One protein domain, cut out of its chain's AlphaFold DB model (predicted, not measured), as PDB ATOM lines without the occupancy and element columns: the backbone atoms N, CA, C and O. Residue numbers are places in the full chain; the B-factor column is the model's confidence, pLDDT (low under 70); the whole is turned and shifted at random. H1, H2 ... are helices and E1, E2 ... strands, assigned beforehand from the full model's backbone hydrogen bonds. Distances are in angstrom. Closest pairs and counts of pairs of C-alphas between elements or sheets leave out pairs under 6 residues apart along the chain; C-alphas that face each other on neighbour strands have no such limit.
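AT A GLANCE: This is residues 31 to 161 of the 161 residues of an uncharacterized protein of Arundo donax (UniProt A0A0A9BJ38). With little regular structure, the chain winds in stacked turns: parallel strands E1 to E6, in order, make one wall, short helices and links the rest. Of 131 printed residues, class mixed, 50 are in four named helices and six strands. The whole is compact, radius of gyration of the C-alphas 14.1 A, spanning 45 by 29 by 19 A.

IN THESE COORDINATES: Find E1, residues 34-37, from C-alpha 34 at (-33.218, 30.553, 47.217); then H1 40-44, E2 56-61, H2 70-75, E3 82-87, 16.0 A long, H3 96-100, E4 106-109, E5 127-130, H4 135-140 and E6 157-160, ending with C-alpha 160 at (-40.294, 52.489, 37.708).

HOW THE PARTS SIT: Between E1 and E2, find N 35 and O 56 within hydrogen-bond range, 2.9 A. H1 and H4 only graze the sheet; H2 and H3 are not on it. H2 and H4 have every O i to N i+4 pair within range; H1 and H3 have 0 of 1, with 2 of 2 and 1 of 2 O i to N i+3 pairs.

THE WHOLE: The printed part has no cut; links H1-E2, E4-E5 and H4-E6 are long; no printed residue has pLDDT under 70.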
ATOM      1  N   GLU A  31     -30.684  21.042  46.358       72.50
ATOM      2  CA  GLU A  31     -31.800  21.783  45.766       72.50
ATOM      3  C   GLU A  31     -31.926  23.147  46.462       72.50
ATOM      4  O   GLU A  31     -32.814  23.414  47.292       72.50
ATOM      5  N   LEU A  32     -30.954  24.012  46.181       81.44
ATOM      6  CA  LEU A  32     -30.955  25.379  46.648       81.44
ATOM      7  C   LEU A  32     -31.954  26.169  45.810       81.44
ATOM      8  O   LEU A  32     -31.692  26.512  44.669       81.44
ATOM      9  N   SER A  33     -33.114  26.456  46.390       90.75
ATOM     10  CA  SER A  33     -34.186  27.179  45.708       90.75
ATOM     11  C   SER A  33     -34.040  28.687  45.857       90.75
ATOM     12  O   SER A  33     -34.557  29.439  45.039       90.75
ATOM     13  N   GLU A  34     -33.381  29.139  46.917       94.94
ATOM     14  CA  GLU A  34     -33.218  30.553  47.217       94.94
ATOM     15  C   GLU A  34     -31.790  30.836  47.671       94.94
ATOM     16  O   GLU A  34     -31.278  30.162  48.569       94.94
ATOM     17  N   LEU A  35     -31.180  31.857  47.085       94.44
ATOM     18  CA  LEU A  35     -29.822  32.291  47.371       94.44
ATOM     19  C   LEU A  35     -29.830  33.795  47.639       94.44
ATOM     20  O   LEU A  35     -30.307  34.565  46.810       94.44
ATOM     21  N   ASP A  36     -29.315  34.196  48.794       94.69
ATOM     22  CA  ASP A  36     -29.102  35.593  49.167       94.69
ATOM     23  C   ASP A  36     -27.609  35.819  49.411       94.69
ATOM     24  O   ASP A  36     -27.003  35.120  50.225       94.69
ATOM     25  N   ILE A  37     -27.011  36.740  48.661       92.00
ATOM     26  CA  ILE A  37     -25.579  37.041  48.707       92.00
ATOM     27  C   ILE A  37     -25.349  38.535  48.888       92.00
ATOM     28  O   ILE A  37     -26.054  39.374  48.327       92.00
ATOM     29  N   ASP A  38     -24.303  38.886  49.622       86.62
ATOM     30  CA  ASP A  38     -23.839  40.264  49.711       86.62
ATOM     31  C   ASP A  38     -22.937  40.660  48.534       86.62
ATOM     32  O   ASP A  38     -23.033  41.781  48.040       86.62
ATOM     33  N   HIS A  39     -22.116  39.727  48.041       85.19
ATOM     34  CA  HIS A  39     -21.108  39.983  47.017       85.19
ATOM     35  C   HIS A  39     -21.299  39.099  45.768       85.19
ATOM     36  O   HIS A  39     -21.248  37.871  45.867       85.19
ATOM     37  N   PRO A  40     -21.412  39.678  44.553       86.50
ATOM     38  CA  PRO A  40     -21.655  38.913  43.319       86.50
ATOM     39  C   PRO A  40     -20.548  37.913  42.955       86.50
ATOM     40  O   PRO A  40     -20.823  36.921  42.284       86.50
ATOM     41  N   ALA A  41     -19.306  38.132  43.404       87.69
ATOM     42  CA  ALA A  41     -18.169  37.261  43.109       87.69
ATOM     43  C   ALA A  41     -18.326  35.848  43.698       87.69
ATOM     44  O   ALA A  41     -17.727  34.901  43.191       87.69
ATOM     45  N   LEU A  42     -19.160  35.691  44.733       88.44
ATOM     46  CA  LEU A  42     -19.458  34.399  45.351       88.44
ATOM     47  C   LEU A  42     -20.105  33.418  44.365       88.44
ATOM     48  O   LEU A  42     -19.909  32.214  44.491       88.44
ATOM     49  N   LEU A  43     -20.815  33.921  43.354       90.06
ATOM     50  CA  LEU A  43     -21.459  33.093  42.334       90.06
ATOM     51  C   LEU A  43     -20.454  32.371  41.424       90.06
ATOM     52  O   LEU A  43     -20.805  31.380  40.799       90.06
ATOM     53  N   TYR A  44     -19.197  32.818  41.390       89.06
ATOM     54  CA  TYR A  44     -18.119  32.175  40.632       89.06
ATOM     55  C   TYR A  44     -17.243  31.252  41.487       89.06
ATOM     56  O   TYR A  44     -16.193  30.803  41.030       89.06
ATOM     57  N   LYS A  45     -17.626  30.994  42.742       89.06
ATOM     58  CA  LYS A  45     -16.920  30.069  43.633       89.06
ATOM     59  C   LYS A  45     -17.766  28.812  43.831       89.06
ATOM     60  O   LYS A  45     -18.984  28.888  43.984       89.06
ATOM     61  N   GLU A  46     -17.127  27.648  43.859       85.44
ATOM     62  CA  GLU A  46     -17.809  26.411  44.247       85.44
ATOM     63  C   GLU A  46     -18.242  26.468  45.731       85.44
ATOM     64  O   GLU A  46     -17.539  27.059  46.557       85.44
ATOM     65  N   PRO A  47     -19.393  25.868  46.093       86.06
ATOM     66  CA  PRO A  47     -20.278  25.095  45.221       86.06
ATOM     67  C   PRO A  47     -21.269  25.946  44.405       86.06
ATOM     68  O   PRO A  47     -22.029  25.398  43.619       86.06
ATOM     69  N   LEU A  48     -21.329  27.271  44.599       88.56
ATOM     70  CA  LEU A  48     -22.375  28.115  44.002       88.56
ATOM     71  C   LEU A  48     -22.315  28.168  42.475       88.56
ATOM     72  O   LEU A  48     -23.364  28.255  41.837       88.56
ATOM     73  N   GLN A  49     -21.116  28.095  41.898       88.56
ATOM     74  CA  GLN A  49     -20.914  28.118  40.449       88.56
ATOM     75  C   GLN A  49     -21.645  26.978  39.722       88.56
ATOM     76  O   GLN A  49     -22.120  27.179  38.606       88.56
ATOM     77  N   SER A  50     -21.764  25.803  40.347       87.38
ATOM     78  CA  SER A  50     -22.347  24.604  39.734       87.38
ATOM     79  C   SER A  50     -23.851  24.422  39.997       87.38
ATOM     80  O   SER A  50     -24.470  23.512  39.440       87.38
ATOM     81  N   ILE A  51     -24.475  25.284  40.811       88.25
ATOM     82  CA  ILE A  51     -25.904  25.182  41.142       88.25
ATOM     83  C   ILE A  51     -26.763  25.663  39.970       88.25
ATOM     84  O   ILE A  51     -26.604  26.780  39.486       88.25
ATOM     85  N   THR A  52     -27.739  24.838  39.579       89.38
ATOM     86  CA  THR A  52     -28.703  25.110  38.492       89.38
ATOM     87  C   THR A  52     -30.169  25.078  38.948       89.38
ATOM     88  O   THR A  52     -31.090  25.093  38.133       89.38
ATOM     89  N   THR A  53     -30.405  24.998  40.261       91.44
ATOM     90  CA  THR A  53     -31.735  24.823  40.870       91.44
ATOM     91  C   THR A  53     -32.295  26.098  41.509       91.44
ATOM     92  O   THR A  53     -33.400  26.067  42.063       91.44
ATOM     93  N   VAL A  54     -31.574  27.227  41.427       94.75
ATOM     94  CA  VAL A  54     -31.957  28.467  42.116       94.75
ATOM     95  C   VAL A  54     -33.161  29.109  41.446       94.75
ATOM     96  O   VAL A  54     -33.123  29.488  40.280       94.75
ATOM     97  N   LYS A  55     -34.223  29.289  42.234       96.69
ATOM     98  CA  LYS A  55     -35.454  29.970  41.826       96.69
ATOM     99  C   LYS A  55     -35.462  31.441  42.193       96.69
ATOM    100  O   LYS A  55     -36.024  32.242  41.457       96.69
ATOM    101  N   ARG A  56     -34.871  31.807  43.330       98.00
ATOM    102  CA  ARG A  56     -34.798  33.202  43.778       98.00
ATOM    103  C   ARG A  56     -33.368  33.583  44.093       98.00
ATOM    104  O   ARG A  56     -32.754  32.972  44.965       98.00
ATOM    105  N   LEU A  57     -32.874  34.604  43.410       97.44
ATOM    106  CA  LEU A  57     -31.581  35.210  43.683       97.44
ATOM    107  C   LEU A  57     -31.796  36.594  44.292       97.44
ATOM    108  O   LEU A  57     -32.473  37.437  43.706       97.44
ATOM    109  N   ARG A  58     -31.197  36.830  45.454       97.44
ATOM    110  CA  ARG A  58     -31.136  38.136  46.103       97.44
ATOM    111  C   ARG A  58     -29.681  38.564  46.212       97.44
ATOM    112  O   ARG A  58     -28.834  37.777  46.626       97.44
ATOM    113  N   ILE A  59     -29.391  39.789  45.798       95.25
ATOM    114  CA  ILE A  59     -28.055  40.375  45.855       95.25
ATOM    115  C   ILE A  59     -28.165  41.671  46.654       95.25
ATOM    116  O   ILE A  59     -28.896  42.579  46.256       95.25
ATOM    117  N   SER A  60     -27.445  41.773  47.772       92.88
ATOM    118  CA  SER A  60     -27.385  43.025  48.542       92.88
ATOM    119  C   SER A  60     -26.824  44.156  47.686       92.88
ATOM    120  O   SER A  60     -27.417  45.225  47.647       92.88
ATOM    121  N   GLY A  61     -25.760  43.891  46.924       86.81
ATOM    122  CA  GLY A  61     -25.200  44.828  45.953       86.81
ATOM    123  C   GLY A  61     -24.131  45.735  46.558       86.81
ATOM    124  O   GLY A  61     -23.329  45.286  47.374       86.81
ATOM    125  N   GLY A  62     -24.084  46.993  46.125       87.81
ATOM    126  CA  GLY A  62     -23.085  47.977  46.553       87.81
ATOM    127  C   GLY A  62     -21.974  48.235  45.522       87.81
ATOM    128  O   GLY A  62     -22.128  47.888  44.349       87.81
ATOM    129  N   PRO A  63     -20.847  48.855  45.930       89.94
ATOM    130  CA  PRO A  63     -19.819  49.365  45.012       89.94
ATOM    131  C   PRO A  63     -19.189  48.325  44.079       89.94
ATOM    132  O   PRO A  63     -18.778  48.656  42.970       89.94
ATOM    133  N   GLU A  64     -19.137  47.069  44.520       88.31
ATOM    134  CA  GLU A  64     -18.562  45.955  43.760       88.31
ATOM    135  C   GLU A  64     -19.511  45.438  42.660       88.31
ATOM    136  O   GLU A  64     -19.073  44.809  41.694       88.31
ATOM    137  N   LEU A  65     -20.824  45.704  42.764       92.69
ATOM    138  CA  LEU A  65     -21.826  45.262  41.791       92.69
ATOM    139  C   LEU A  65     -21.917  46.241  40.615       92.69
ATOM    140  O   LEU A  65     -22.892  46.969  40.445       92.69
ATOM    141  N   THR A  66     -20.881  46.244  39.781       94.75
ATOM    142  CA  THR A  66     -20.848  47.074  38.565       94.75
ATOM    143  C   THR A  66     -21.621  46.459  37.397       94.75
ATOM    144  O   THR A  66     -22.148  47.189  36.556       94.75
ATOM    145  N   LEU A  67     -21.720  45.124  37.372       94.50
ATOM    146  CA  LEU A  67     -22.454  44.306  36.406       94.50
ATOM    147  C   LEU A  67     -23.108  43.121  37.128       94.50
ATOM    148  O   LEU A  67     -22.574  42.619  38.118       94.50
ATOM    149  N   LEU A  68     -24.240  42.640  36.609       94.56
ATOM    150  CA  LEU A  68     -24.795  41.358  37.040       94.56
ATOM    151  C   LEU A  68     -23.984  40.194  36.439       94.56
ATOM    152  O   LEU A  68     -23.484  40.311  35.318       94.56
ATOM    153  N   PRO A  69     -23.880  39.056  37.145       93.25
ATOM    154  CA  PRO A  69     -23.118  37.896  36.693       93.25
ATOM    155  C   PRO A  69     -23.878  37.128  35.603       93.25
ATOM    156  O   PRO A  69     -24.551  36.134  35.877       93.25
ATOM    157  N   GLU A  70     -23.789  37.619  34.363       95.25
ATOM    158  CA  GLU A  70     -24.544  37.122  33.204       95.25
ATOM    159  C   GLU A  70     -24.407  35.607  33.020       95.25
ATOM    160  O   GLU A  70     -25.417  34.914  32.925       95.25
ATOM    161  N   GLU A  71     -23.185  35.070  33.056       94.31
ATOM    162  CA  GLU A  71     -22.960  33.631  32.886       94.31
ATOM    163  C   GLU A  71     -23.698  32.811  33.947       94.31
ATOM    164  O   GLU A  71     -24.364  31.833  33.617       94.31
ATOM    165  N   TRP A  72     -23.640  33.208  35.220       95.31
ATOM    166  CA  TRP A  72     -24.305  32.469  36.295       95.31
ATOM    167  C   TRP A  72     -25.834  32.509  36.165       95.31
ATOM    168  O   TRP A  72     -26.508  31.492  36.348       95.31
ATOM    169  N   LEU A  73     -26.390  33.667  35.785       96.50
ATOM    170  CA  LEU A  73     -27.822  33.807  35.504       96.50
ATOM    171  C   LEU A  73     -28.252  32.880  34.361       96.50
ATOM    172  O   LEU A  73     -29.278  32.206  34.467       96.50
ATOM    173  N   LEU A  74     -27.444  32.797  33.300       95.19
ATOM    174  CA  LEU A  74     -27.698  31.913  32.165       95.19
ATOM    175  C   LEU A  74     -27.571  30.431  32.517       95.19
ATOM    176  O   LEU A  74     -28.286  29.629  31.931       95.19
ATOM    177  N   HIS A  75     -26.751  30.046  33.497       93.69
ATOM    178  CA  HIS A  75     -26.740  28.667  34.002       93.69
ATOM    179  C   HIS A  75     -28.045  28.298  34.733       93.69
ATOM    180  O   HIS A  75     -28.450  27.137  34.708       93.69
ATOM    181  N   ASN A  76     -28.741  29.275  35.326       94.44
ATOM    182  CA  ASN A  76     -30.000  29.081  36.061       94.44
ATOM    183  C   ASN A  76     -31.255  29.499  35.262       94.44
ATOM    184  O   ASN A  76     -32.350  29.566  35.818       94.44
ATOM    185  N   TYR A  77     -31.142  29.744  33.954       95.75
ATOM    186  CA  TYR A  77     -32.190  30.365  33.123       95.75
ATOM    187  C   TYR A  77     -33.569  29.665  33.113       95.75
ATOM    188  O   TYR A  77     -34.586  30.314  32.848       95.75
ATOM    189  N   GLN A  78     -33.617  28.351  33.372       95.12
ATOM    190  CA  GLN A  78     -34.858  27.557  33.443       95.12
ATOM    191  C   GLN A  78     -35.449  27.456  34.851       95.12
ATOM    192  O   GLN A  78     -36.600  27.059  34.993       95.12
ATOM    193  N   ALA A  79     -34.669  27.751  35.888       95.81
ATOM    194  CA  ALA A  79     -35.113  27.644  37.273       95.81
ATOM    195  C   ALA A  79     -35.420  29.014  37.876       95.81
ATOM    196  O   ALA A  79     -36.309  29.118  38.717       95.81
ATOM    197  N   LEU A  80     -34.701  30.053  37.445       97.69
ATOM    198  CA  LEU A  80     -34.743  31.377  38.046       97.69
ATOM    199  C   LEU A  80     -36.083  32.069  37.768       97.69
ATOM    200  O   LEU A  80     -36.383  32.440  36.637       97.69
ATOM    201  N   GLU A  81     -36.873  32.242  38.822       98.44
ATOM    202  CA  GLU A  81     -38.206  32.849  38.827       98.44
ATOM    203  C   GLU A  81     -38.168  34.300  39.340       98.44
ATOM    204  O   GLU A  81     -38.983  35.126  38.925       98.44
ATOM    205  N   GLU A  82     -37.215  34.642  40.214       98.69
ATOM    206  CA  GLU A  82     -37.082  35.980  40.796       98.69
ATOM    207  C   GLU A  82     -35.620  36.422  40.952       98.69
ATOM    208  O   GLU A  82     -34.775  35.673  41.449       98.69
ATOM    209  N   ILE A  83     -35.356  37.681  40.593       98.44
ATOM    210  CA  ILE A  83     -34.113  38.394  40.898       98.44
ATOM    211  C   ILE A  83     -34.453  39.651  41.697       98.44
ATOM    212  O   ILE A  83     -35.264  40.472  41.261       98.44
ATOM    213  N   VAL A  84     -33.789  39.824  42.839       98.38
ATOM    214  CA  VAL A  84     -33.840  41.042  43.653       98.38
ATOM    215  C   VAL A  84     -32.428  41.590  43.832       98.38
ATOM    216  O   VAL A  84     -31.538  40.874  44.285       98.38
ATOM    217  N   VAL A  85     -32.226  42.864  43.511       97.56
ATOM    218  CA  VAL A  85     -30.989  43.600  43.797       97.56
ATOM    219  C   VAL A  85     -31.338  44.772  44.706       97.56
ATOM    220  O   VAL A  85     -32.105  45.643  44.303       97.56
ATOM    221  N   TYR A  86     -30.802  44.790  45.925       96.06
ATOM    222  CA  TYR A  86     -31.165  45.796  46.930       96.06
ATOM    223  C   TYR A  86     -30.399  47.117  46.781       96.06
ATOM    224  O   TYR A  86     -30.962  48.175  47.031       96.06
ATOM    225  N   ASP A  87     -29.135  47.078  46.367       95.56
ATOM    226  CA  ASP A  87     -28.330  48.270  46.097       95.56
ATOM    227  C   ASP A  87     -27.613  48.141  44.747       95.56
ATOM    228  O   ASP A  87     -26.521  47.579  44.631       95.56
ATOM    229  N   ALA A  88     -28.243  48.685  43.709       96.38
ATOM    230  CA  ALA A  88     -27.709  48.754  42.355       96.38
ATOM    231  C   ALA A  88     -27.032  50.102  42.045       96.38
ATOM    232  O   ALA A  88     -26.901  50.465  40.874       96.38
ATOM    233  N   SER A  89     -26.589  50.854  43.063       95.56
ATOM    234  CA  SER A  89     -26.075  52.228  42.897       95.56
ATOM    235  C   SER A  89     -24.885  52.346  41.945       95.56
ATOM    236  O   SER A  89     -24.665  53.413  41.371       95.56
ATOM    237  N   HIS A  90     -24.144  51.252  41.749       95.94
ATOM    238  CA  HIS A  90     -22.982  51.165  40.864       95.94
ATOM    239  C   HIS A  90     -23.222  50.285  39.624       95.94
ATOM    240  O   HIS A  90     -22.346  50.199  38.759       95.94
ATOM    241  N   LEU A  91     -24.406  49.673  39.499       96.44
ATOM    242  CA  LEU A  91     -24.756  48.784  38.395       96.44
ATOM    243  C   LEU A  91     -24.997  49.601  37.123       96.44
ATOM    244  O   LEU A  91     -25.947  50.381  37.041       96.44
ATOM    245  N   GLN A  92     -24.140  49.423  36.118       95.81
ATOM    246  CA  GLN A  92     -24.154  50.266  34.916       95.81
ATOM    247  C   GLN A  92     -25.289  49.904  33.952       95.81
ATOM    248  O   GLN A  92     -25.916  50.775  33.348       95.81
ATOM    249  N   CYS A  93     -25.547  48.609  33.795       95.44
ATOM    250  CA  CYS A  93     -26.572  48.081  32.909       95.44
ATOM    251  C   CYS A  93     -26.996  46.676  33.349       95.44
ATOM    252  O   CYS A  93     -26.332  46.027  34.160       95.44
ATOM    253  N   LEU A  94     -28.112  46.208  32.792       96.88
ATOM    254  CA  LEU A  94     -28.507  44.807  32.893       96.88
ATOM    255  C   LEU A  94     -27.870  43.977  31.765       96.88
ATOM    256  O   LEU A  94     -27.593  44.533  30.696       96.88
ATOM    257  N   PRO A  95     -27.672  42.663  31.984       95.94
ATOM    258  CA  PRO A  95     -27.190  41.726  30.972       95.94
ATOM    259  C   PRO A  95     -27.975  41.833  29.663       95.94
ATOM    260  O   PRO A  95     -29.200  41.937  29.676       95.94
ATOM    261  N   GLN A  96     -27.312  41.761  28.509       94.75
ATOM    262  CA  GLN A  96     -28.049  41.766  27.233       94.75
ATOM    263  C   GLN A  96     -28.861  40.478  27.055       94.75
ATOM    264  O   GLN A  96     -29.913  40.477  26.422       94.75
ATOM    265  N   ALA A  97     -28.411  39.392  27.683       95.50
ATOM    266  CA  ALA A  97     -29.060  38.093  27.640       95.50
ATOM    267  C   ALA A  97     -30.247  37.942  28.618       95.50
ATOM    268  O   ALA A  97     -30.688  36.819  28.859       95.50
ATOM    269  N   MET A  98     -30.796  39.034  29.175       97.12
ATOM    270  CA  MET A  98     -31.961  38.968  30.078       97.12
ATOM    271  C   MET A  98     -33.152  38.239  29.441       97.12
ATOM    272  O   MET A  98     -33.795  37.432  30.110       97.12
ATOM    273  N   ALA A  99     -33.402  38.443  28.144       96.69
ATOM    274  CA  ALA A  99     -34.455  37.751  27.398       96.69
ATOM    275  C   ALA A  99     -34.330  36.212  27.407       96.69
ATOM    276  O   ALA A  99     -35.327  35.515  27.216       96.69
ATOM    277  N   SER A 100     -33.134  35.671  27.664       97.88
ATOM    278  CA  SER A 100     -32.882  34.228  27.755       97.88
ATOM    279  C   SER A 100     -33.343  33.612  29.080       97.88
ATOM    280  O   SER A 100     -33.431  32.388  29.181       97.88
ATOM    281  N   LEU A 101     -33.658  34.420  30.099       97.75
ATOM    282  CA  LEU A 101     -34.129  33.958  31.409       97.75
ATOM    283  C   LEU A 101     -35.612  33.565  31.343       97.75
ATOM    284  O   LEU A 101     -36.488  34.223  31.895       97.75
ATOM    285  N   THR A 102     -35.893  32.482  30.619       97.00
ATOM    286  CA  THR A 102     -37.251  32.069  30.222       97.00
ATOM    287  C   THR A 102     -38.219  31.814  31.377       97.00
ATOM    288  O   THR A 102     -39.426  31.907  31.167       97.00
ATOM    289  N   SER A 103     -37.735  31.540  32.591       98.00
ATOM    290  CA  SER A 103     -38.594  31.327  33.768       98.00
ATOM    291  C   SER A 103     -38.751  32.552  34.667       98.00
ATOM    292  O   SER A 103     -39.529  32.494  35.621       98.00
ATOM    293  N   LEU A 104     -38.066  33.659  34.361       98.56
ATOM    294  CA  LEU A 104     -38.030  34.839  35.218       98.56
ATOM    295  C   LEU A 104     -39.376  35.568  35.210       98.56
ATOM    296  O   LEU A 104     -39.798  36.120  34.201       98.56
ATOM    297  N   GLN A 105     -40.031  35.614  36.367       98.62
ATOM    298  CA  GLN A 105     -41.351  36.219  36.552       98.62
ATOM    299  C   GLN A 105     -41.290  37.565  37.275       98.62
ATOM    300  O   GLN A 105     -42.194  38.384  37.086       98.62
ATOM    301  N   SER A 106     -40.251  37.791  38.085       98.75
ATOM    302  CA  SER A 106     -40.090  38.975  38.930       98.75
ATOM    303  C   SER A 106     -38.663  39.522  38.861       98.75
ATOM    304  O   SER A 106     -37.700  38.804  39.132       98.75
ATOM    305  N   LEU A 107     -38.530  40.803  38.521       98.62
ATOM    306  CA  LEU A 107     -37.274  41.546  38.570       98.62
ATOM    307  C   LEU A 107     -37.470  42.791  39.434       98.62
ATOM    308  O   LEU A 107     -38.289  43.652  39.107       98.62
ATOM    309  N   GLN A 108     -36.721  42.879  40.529       98.56
ATOM    310  CA  GLN A 108     -36.768  44.005  41.457       98.56
ATOM    311  C   GLN A 108     -35.363  44.583  41.635       98.56
ATOM    312  O   GLN A 108     -34.436  43.855  41.984       98.56
ATOM    313  N   ILE A 109     -35.189  45.878  41.368       98.06
ATOM    314  CA  ILE A 109     -33.889  46.554  41.445       98.06
ATOM    315  C   ILE A 109     -34.040  47.886  42.172       98.06
ATOM    316  O   ILE A 109     -34.646  48.825  41.658       98.06
ATOM    317  N   SER A 110     -33.424  47.985  43.336       97.69
ATOM    318  CA  SER A 110     -33.392  49.202  44.137       97.69
ATOM    319  C   SER A 110     -32.095  49.978  43.909       97.69
ATOM    320  O   SER A 110     -31.055  49.399  43.592       97.69
ATOM    321  N   HIS A 111     -32.151  51.306  44.036       96.44
ATOM    322  CA  HIS A 111     -30.997  52.194  43.806       96.44
ATOM    323  C   HIS A 111     -30.378  52.083  42.398       96.44
ATOM    324  O   HIS A 111     -29.166  52.131  42.234       96.44
ATOM    325  N   ALA A 112     -31.198  51.967  41.346       94.81
ATOM    326  CA  ALA A 112     -30.740  51.804  39.957       94.81
ATOM    327  C   ALA A 112     -30.275  53.122  39.288       94.81
ATOM    328  O   ALA A 112     -30.682  53.463  38.172       94.81
ATOM    329  N   ASN A 113     -29.443  53.903  39.975       94.44
ATOM    330  CA  ASN A 113     -29.131  55.291  39.625       94.44
ATOM    331  C   ASN A 113     -28.364  55.460  38.302       94.44
ATOM    332  O   ASN A 113     -28.419  56.542  37.717       94.44
ATOM    333  N   LEU A 114     -27.656  54.426  37.837       96.38
ATOM    334  CA  LEU A 114     -26.821  54.474  36.629       96.38
ATOM    335  C   LEU A 114     -27.452  53.787  35.413       96.38
ATOM    336  O   LEU A 114     -27.041  54.066  34.288       96.38
ATOM    337  N   ILE A 115     -28.465  52.940  35.613       96.25
ATOM    338  CA  ILE A 115     -29.127  52.212  34.525       96.25
ATOM    339  C   ILE A 115     -29.996  53.190  33.732       96.25
ATOM    340  O   ILE A 115     -30.982  53.715  34.245       96.25
ATOM    341  N   GLN A 116     -29.636  53.431  32.471       95.62
ATOM    342  CA  GLN A 116     -30.321  54.410  31.612       95.62
ATOM    343  C   GLN A 116     -31.371  53.782  30.693       95.62
ATOM    344  O   GLN A 116     -32.310  54.461  30.285       95.62
ATOM    345  N   ALA A 117     -31.218  52.499  30.373       95.06
ATOM    346  CA  ALA A 117     -32.120  51.742  29.517       95.06
ATOM    347  C   ALA A 117     -32.161  50.275  29.957       95.06
ATOM    348  O   ALA A 117     -31.196  49.769  30.535       95.06
ATOM    349  N   LEU A 118     -33.268  49.596  29.657       96.19
ATOM    350  CA  LEU A 118     -33.383  48.150  29.804       96.19
ATOM    351  C   LEU A 118     -32.986  47.438  28.495       96.19
ATOM    352  O   LEU A 118     -33.226  47.995  27.418       96.19
ATOM    353  N   PRO A 119     -32.387  46.235  28.581       95.69
ATOM    354  CA  PRO A 119     -32.219  45.324  27.448       95.69
ATOM    355  C   PRO A 119     -33.580  44.743  27.027       95.69
ATOM    356  O   PRO A 119     -34.621  45.151  27.541       95.69
ATOM    357  N   ASP A 120     -33.587  43.762  26.126       95.25
ATOM    358  CA  ASP A 120     -34.787  42.956  25.908       95.25
ATOM    359  C   ASP A 120     -35.090  42.116  27.161       95.25
ATOM    360  O   ASP A 120     -34.212  41.472  27.746       95.25
ATOM    361  N   ILE A 121     -36.348  42.153  27.590       95.12
ATOM    362  CA  ILE A 121     -36.832  41.537  28.830       95.12
ATOM    363  C   ILE A 121     -37.477  40.182  28.494       95.12
ATOM    364  O   ILE A 121     -38.089  40.061  27.429       95.12
ATOM    365  N   PRO A 122     -37.384  39.152  29.356       95.62
ATOM    366  CA  PRO A 122     -38.019  37.869  29.071       95.62
ATOM    367  C   PRO A 122     -39.545  38.001  29.030       95.62
ATOM    368  O   PRO A 122     -40.150  38.699  29.843       95.62
ATOM    369  N   SER A 123     -40.184  37.284  28.102       95.00
ATOM    370  CA  SER A 123     -41.642  37.314  27.909       95.00
ATOM    371  C   SER A 123     -42.439  36.716  29.072       95.00
ATOM    372  O   SER A 123     -43.645  36.931  29.170       95.00
ATOM    373  N   SER A 124     -41.779  35.963  29.954       97.56
ATOM    374  CA  SER A 124     -42.344  35.442  31.198       97.56
ATOM    375  C   SER A 124     -42.415  36.481  32.319       97.56
ATOM    376  O   SER A 124     -43.087  36.229  33.325       97.56
ATOM    377  N   LEU A 125     -41.772  37.646  32.159       98.31
ATOM    378  CA  LEU A 125     -41.728  38.657  33.204       98.31
ATOM    379  C   LEU A 125     -43.119  39.253  33.430       98.31
ATOM    380  O   LEU A 125     -43.742  39.826  32.538       98.31
ATOM    381  N   SER A 126     -43.601  39.135  34.663       98.19
ATOM    382  CA  SER A 126     -44.926  39.608  35.071       98.19
ATOM    383  C   SER A 126     -44.865  40.747  36.086       98.19
ATOM    384  O   SER A 126     -45.845  41.475  36.235       98.19
ATOM    385  N   ASN A 127     -43.718  40.911  36.746       98.62
ATOM    386  CA  ASN A 127     -43.450  41.946  37.730       98.62
ATOM    387  C   ASN A 127     -42.079  42.586  37.461       98.62
ATOM    388  O   ASN A 127     -41.052  41.906  37.501       98.62
ATOM    389  N   LEU A 128     -42.071  43.894  37.218       98.31
ATOM    390  CA  LEU A 128     -40.874  44.715  37.076       98.31
ATOM    391  C   LEU A 128     -40.963  45.884  38.053       98.31
ATOM    392  O   LEU A 128     -41.825  46.750  37.908       98.31
ATOM    393  N   ARG A 129     -40.061  45.927  39.032       98.25
ATOM    394  CA  ARG A 129     -39.955  47.050  39.965       98.25
ATOM    395  C   ARG A 129     -38.556  47.619  39.953       98.25
ATOM    396  O   ARG A 129     -37.587  46.890  40.145       98.25
ATOM    397  N   MET A 130     -38.453  48.919  39.742       97.81
ATOM    398  CA  MET A 130     -37.199  49.637  39.852       97.81
ATOM    399  C   MET A 130     -37.418  50.946  40.599       97.81
ATOM    400  O   MET A 130     -38.311  51.716  40.253       97.81
ATOM    401  N   ASP A 131     -36.597  51.214  41.609       96.38
ATOM    402  CA  ASP A 131     -36.640  52.470  42.355       96.38
ATOM    403  C   ASP A 131     -35.324  53.238  42.245       96.38
ATOM    404  O   ASP A 131     -34.277  52.702  41.859       96.38
ATOM    405  N   ASN A 132     -35.397  54.536  42.554       95.06
ATOM    406  CA  ASN A 132     -34.240  55.430  42.578       95.06
ATOM    407  C   ASN A 132     -33.457  55.410  41.250       95.06
ATOM    408  O   ASN A 132     -32.233  55.511  41.218       95.06
ATOM    409  N   CYS A 133     -34.176  55.284  40.133       94.44
ATOM    410  CA  CYS A 133     -33.558  55.076  38.826       94.44
ATOM    411  C   CYS A 133     -32.930  56.341  38.221       94.44
ATOM    412  O   CYS A 133     -33.281  57.474  38.577       94.44
ATOM    413  N   HIS A 134     -32.077  56.151  37.210       95.50
ATOM    414  CA  HIS A 134     -31.617  57.248  36.361       95.50
ATOM    415  C   HIS A 134     -32.796  57.986  35.699       95.50
ATOM    416  O   HIS A 134     -33.791  57.385  35.284       95.50
ATOM    417  N   SER A 135     -32.675  59.307  35.547       94.75
ATOM    418  CA  SER A 135     -33.761  60.139  35.004       94.75
ATOM    419  C   SER A 135     -34.152  59.781  33.564       94.75
ATOM    420  O   SER A 135     -35.332  59.847  33.224       94.75
ATOM    421  N   GLU A 136     -33.194  59.360  32.737       95.56
ATOM    422  CA  GLU A 136     -33.464  58.921  31.360       95.56
ATOM    423  C   GLU A 136     -34.266  57.615  31.315       95.56
ATOM    424  O   GLU A 136     -35.210  57.527  30.535       95.56
ATOM    425  N   LEU A 137     -34.010  56.668  32.227       95.69
ATOM    426  CA  LEU A 137     -34.806  55.442  32.338       95.69
ATOM    427  C   LEU A 137     -36.263  55.774  32.681       95.69
ATOM    428  O   LEU A 137     -37.190  55.323  32.011       95.69
ATOM    429  N   LYS A 138     -36.474  56.640  33.682       94.94
ATOM    430  CA  LYS A 138     -37.821  57.070  34.097       94.94
ATOM    431  C   LYS A 138     -38.581  57.760  32.966       94.94
ATOM    432  O   LYS A 138     -39.785  57.568  32.831       94.94
ATOM    433  N   LYS A 139     -37.898  58.572  32.152       95.62
ATOM    434  CA  LYS A 139     -38.499  59.222  30.976       95.62
ATOM    435  C   LYS A 139     -38.819  58.206  29.879       95.62
ATOM    436  O   LYS A 139     -39.930  58.242  29.351       95.62
ATOM    437  N   GLY A 140     -37.876  57.313  29.570       96.31
ATOM    438  CA  GLY A 140     -37.995  56.268  28.552       96.31
ATOM    439  C   GLY A 140     -39.170  55.331  28.811       96.31
ATOM    440  O   GLY A 140     -39.982  55.087  27.922       96.31
ATOM    441  N   TYR A 141     -39.329  54.900  30.064       96.25
ATOM    442  CA  TYR A 141     -40.324  53.910  30.479       96.25
ATOM    443  C   TYR A 141     -41.520  54.510  31.229       96.25
ATOM    444  O   TYR A 141     -42.257  53.808  31.920       96.25
ATOM    445  N   LYS A 142     -41.763  55.817  31.084       95.00
ATOM    446  CA  LYS A 142     -42.938  56.458  31.681       95.00
ATOM    447  C   LYS A 142     -44.223  55.837  31.124       95.00
ATOM    448  O   LYS A 142     -44.479  55.923  29.923       95.00
ATOM    449  N   LYS A 143     -45.070  55.290  32.000       94.12
ATOM    450  CA  LYS A 143     -46.325  54.612  31.636       94.12
ATOM    451  C   LYS A 143     -47.159  55.392  30.616       94.12
ATOM    452  O   LYS A 143     -47.566  56.521  30.884       94.12
ATOM    453  N   ASN A 144     -47.425  54.765  29.466       93.81
ATOM    454  CA  ASN A 144     -48.209  55.291  28.338       93.81
ATOM    455  C   ASN A 144     -47.679  56.586  27.684       93.81
ATOM    456  O   ASN A 144     -48.418  57.228  26.939       93.81
ATOM    457  N   VAL A 145     -46.442  57.005  27.969       95.00
ATOM    458  CA  VAL A 145     -45.886  58.280  27.473       95.00
ATOM    459  C   VAL A 145     -44.461  58.127  26.956       95.00
ATOM    460  O   VAL A 145     -44.107  58.733  25.949       95.00
ATOM    461  N   GLY A 146     -43.635  57.365  27.668       95.88
ATOM    462  CA  GLY A 146     -42.232  57.185  27.342       95.88
ATOM    463  C   GLY A 146     -42.042  56.380  26.051       95.88
ATOM    464  O   GLY A 146     -42.832  55.469  25.784       95.88
ATOM    465  N   PRO A 147     -41.011  56.697  25.249       96.44
ATOM    466  CA  PRO A 147     -40.756  56.039  23.966       96.44
ATOM    467  C   PRO A 147     -40.497  54.531  24.089       96.44
ATOM    468  O   PRO A 147     -40.763  53.793  23.147       96.44
ATOM    469  N   ASP A 148     -40.012  54.071  25.243       96.50
ATOM    470  CA  ASP A 148     -39.683  52.670  25.498       96.50
ATOM    471  C   ASP A 148     -40.797  51.914  26.236       96.50
ATOM    472  O   ASP A 148     -40.684  50.705  26.437       96.50
ATOM    473  N   TRP A 149     -41.900  52.577  26.606       96.00
ATOM    474  CA  TRP A 149     -43.002  51.940  27.337       96.00
ATOM    475  C   TRP A 149     -43.544  50.696  26.623       96.00
ATOM    476  O   TRP A 149     -43.871  49.706  27.271       96.00
ATOM    477  N   THR A 150     -43.590  50.706  25.289       94.38
ATOM    478  CA  THR A 150     -44.085  49.573  24.493       94.38
ATOM    479  C   THR A 150     -43.258  48.302  24.667       94.38
ATOM    480  O   THR A 150     -43.785  47.226  24.424       94.38
ATOM    481  N   LYS A 151     -41.995  48.398  25.105       94.38
ATOM    482  CA  LYS A 151     -41.133  47.234  25.370       94.38
ATOM    483  C   LYS A 151     -41.537  46.467  26.630       94.38
ATOM    484  O   LYS A 151     -41.181  45.306  26.772       94.38
ATOM    485  N   ILE A 152     -42.255  47.121  27.542       95.56
ATOM    486  CA  ILE A 152     -42.668  46.555  28.835       95.56
ATOM    487  C   ILE A 152     -44.182  46.618  29.054       95.56
ATOM    488  O   ILE A 152     -44.662  46.290  30.135       95.56
ATOM    489  N   ALA A 153     -44.945  47.046  28.048       94.25
ATOM    490  CA  ALA A 153     -46.386  47.262  28.161       94.25
ATOM    491  C   ALA A 153     -47.174  45.967  28.425       94.25
ATOM    492  O   ALA A 153     -48.265  46.033  28.992       94.25
ATOM    493  N   ASP A 154     -46.616  44.816  28.043       94.75
ATOM    494  CA  ASP A 154     -47.213  43.495  28.257       94.75
ATOM    495  C   ASP A 154     -46.964  42.942  29.675       94.75
ATOM    496  O   ASP A 154     -47.588  41.958  30.079       94.75
ATOM    497  N   ILE A 155     -46.088  43.581  30.463       97.00
ATOM    498  CA  ILE A 155     -45.813  43.193  31.851       97.00
ATOM    499  C   ILE A 155     -46.987  43.626  32.737       97.00
ATOM    500  O   ILE A 155     -47.428  44.777  32.720       97.00
ATOM    501  N   ARG A 156     -47.493  42.694  33.551       96.19
ATOM    502  CA  ARG A 156     -48.694  42.896  34.376       96.19
ATOM    503  C   ARG A 156     -48.512  43.950  35.474       96.19
ATOM    504  O   ARG A 156     -49.418  44.758  35.679       96.19
ATOM    505  N   ASP A 157     -47.406  43.895  36.207       97.25
ATOM    506  CA  ASP A 157     -47.074  44.823  37.291       97.25
ATOM    507  C   ASP A 157     -45.755  45.531  36.969       97.25
ATOM    508  O   ASP A 157     -44.712  44.893  36.835       97.25
ATOM    509  N   VAL A 158     -45.816  46.851  36.791       97.19
ATOM    510  CA  VAL A 158     -44.665  47.681  36.427       97.19
ATOM    511  C   VAL A 158     -44.657  48.918  37.300       97.19
ATOM    512  O   VAL A 158     -45.589  49.728  37.241       97.19
ATOM    513  N   ASP A 159     -43.564  49.090  38.030       96.19
ATOM    514  CA  ASP A 159     -43.268  50.292  38.792       96.19
ATOM    515  C   ASP A 159     -41.816  50.722  38.549       96.19
ATOM    516  O   ASP A 159     -40.884  49.983  38.850       96.19
ATOM    517  N   ILE A 160     -41.618  51.900  37.957       94.50
ATOM    518  CA  ILE A 160     -40.294  52.489  37.708       94.50
ATOM    519  C   ILE A 160     -40.338  53.908  38.277       94.50
ATOM    520  O   ILE A 160     -40.873  54.819  37.634       94.50
ATOM    521  N   CYS A 161     -39.822  54.070  39.499       82.75
ATOM    522  CA  CYS A 161     -40.041  55.241  40.355       82.75
ATOM    523  C   CYS A 161     -38.792  56.070  40.647       82.75
ATOM    524  O   CYS A 161     -37.669  55.554  40.866       82.75
TER     525      CYS A 161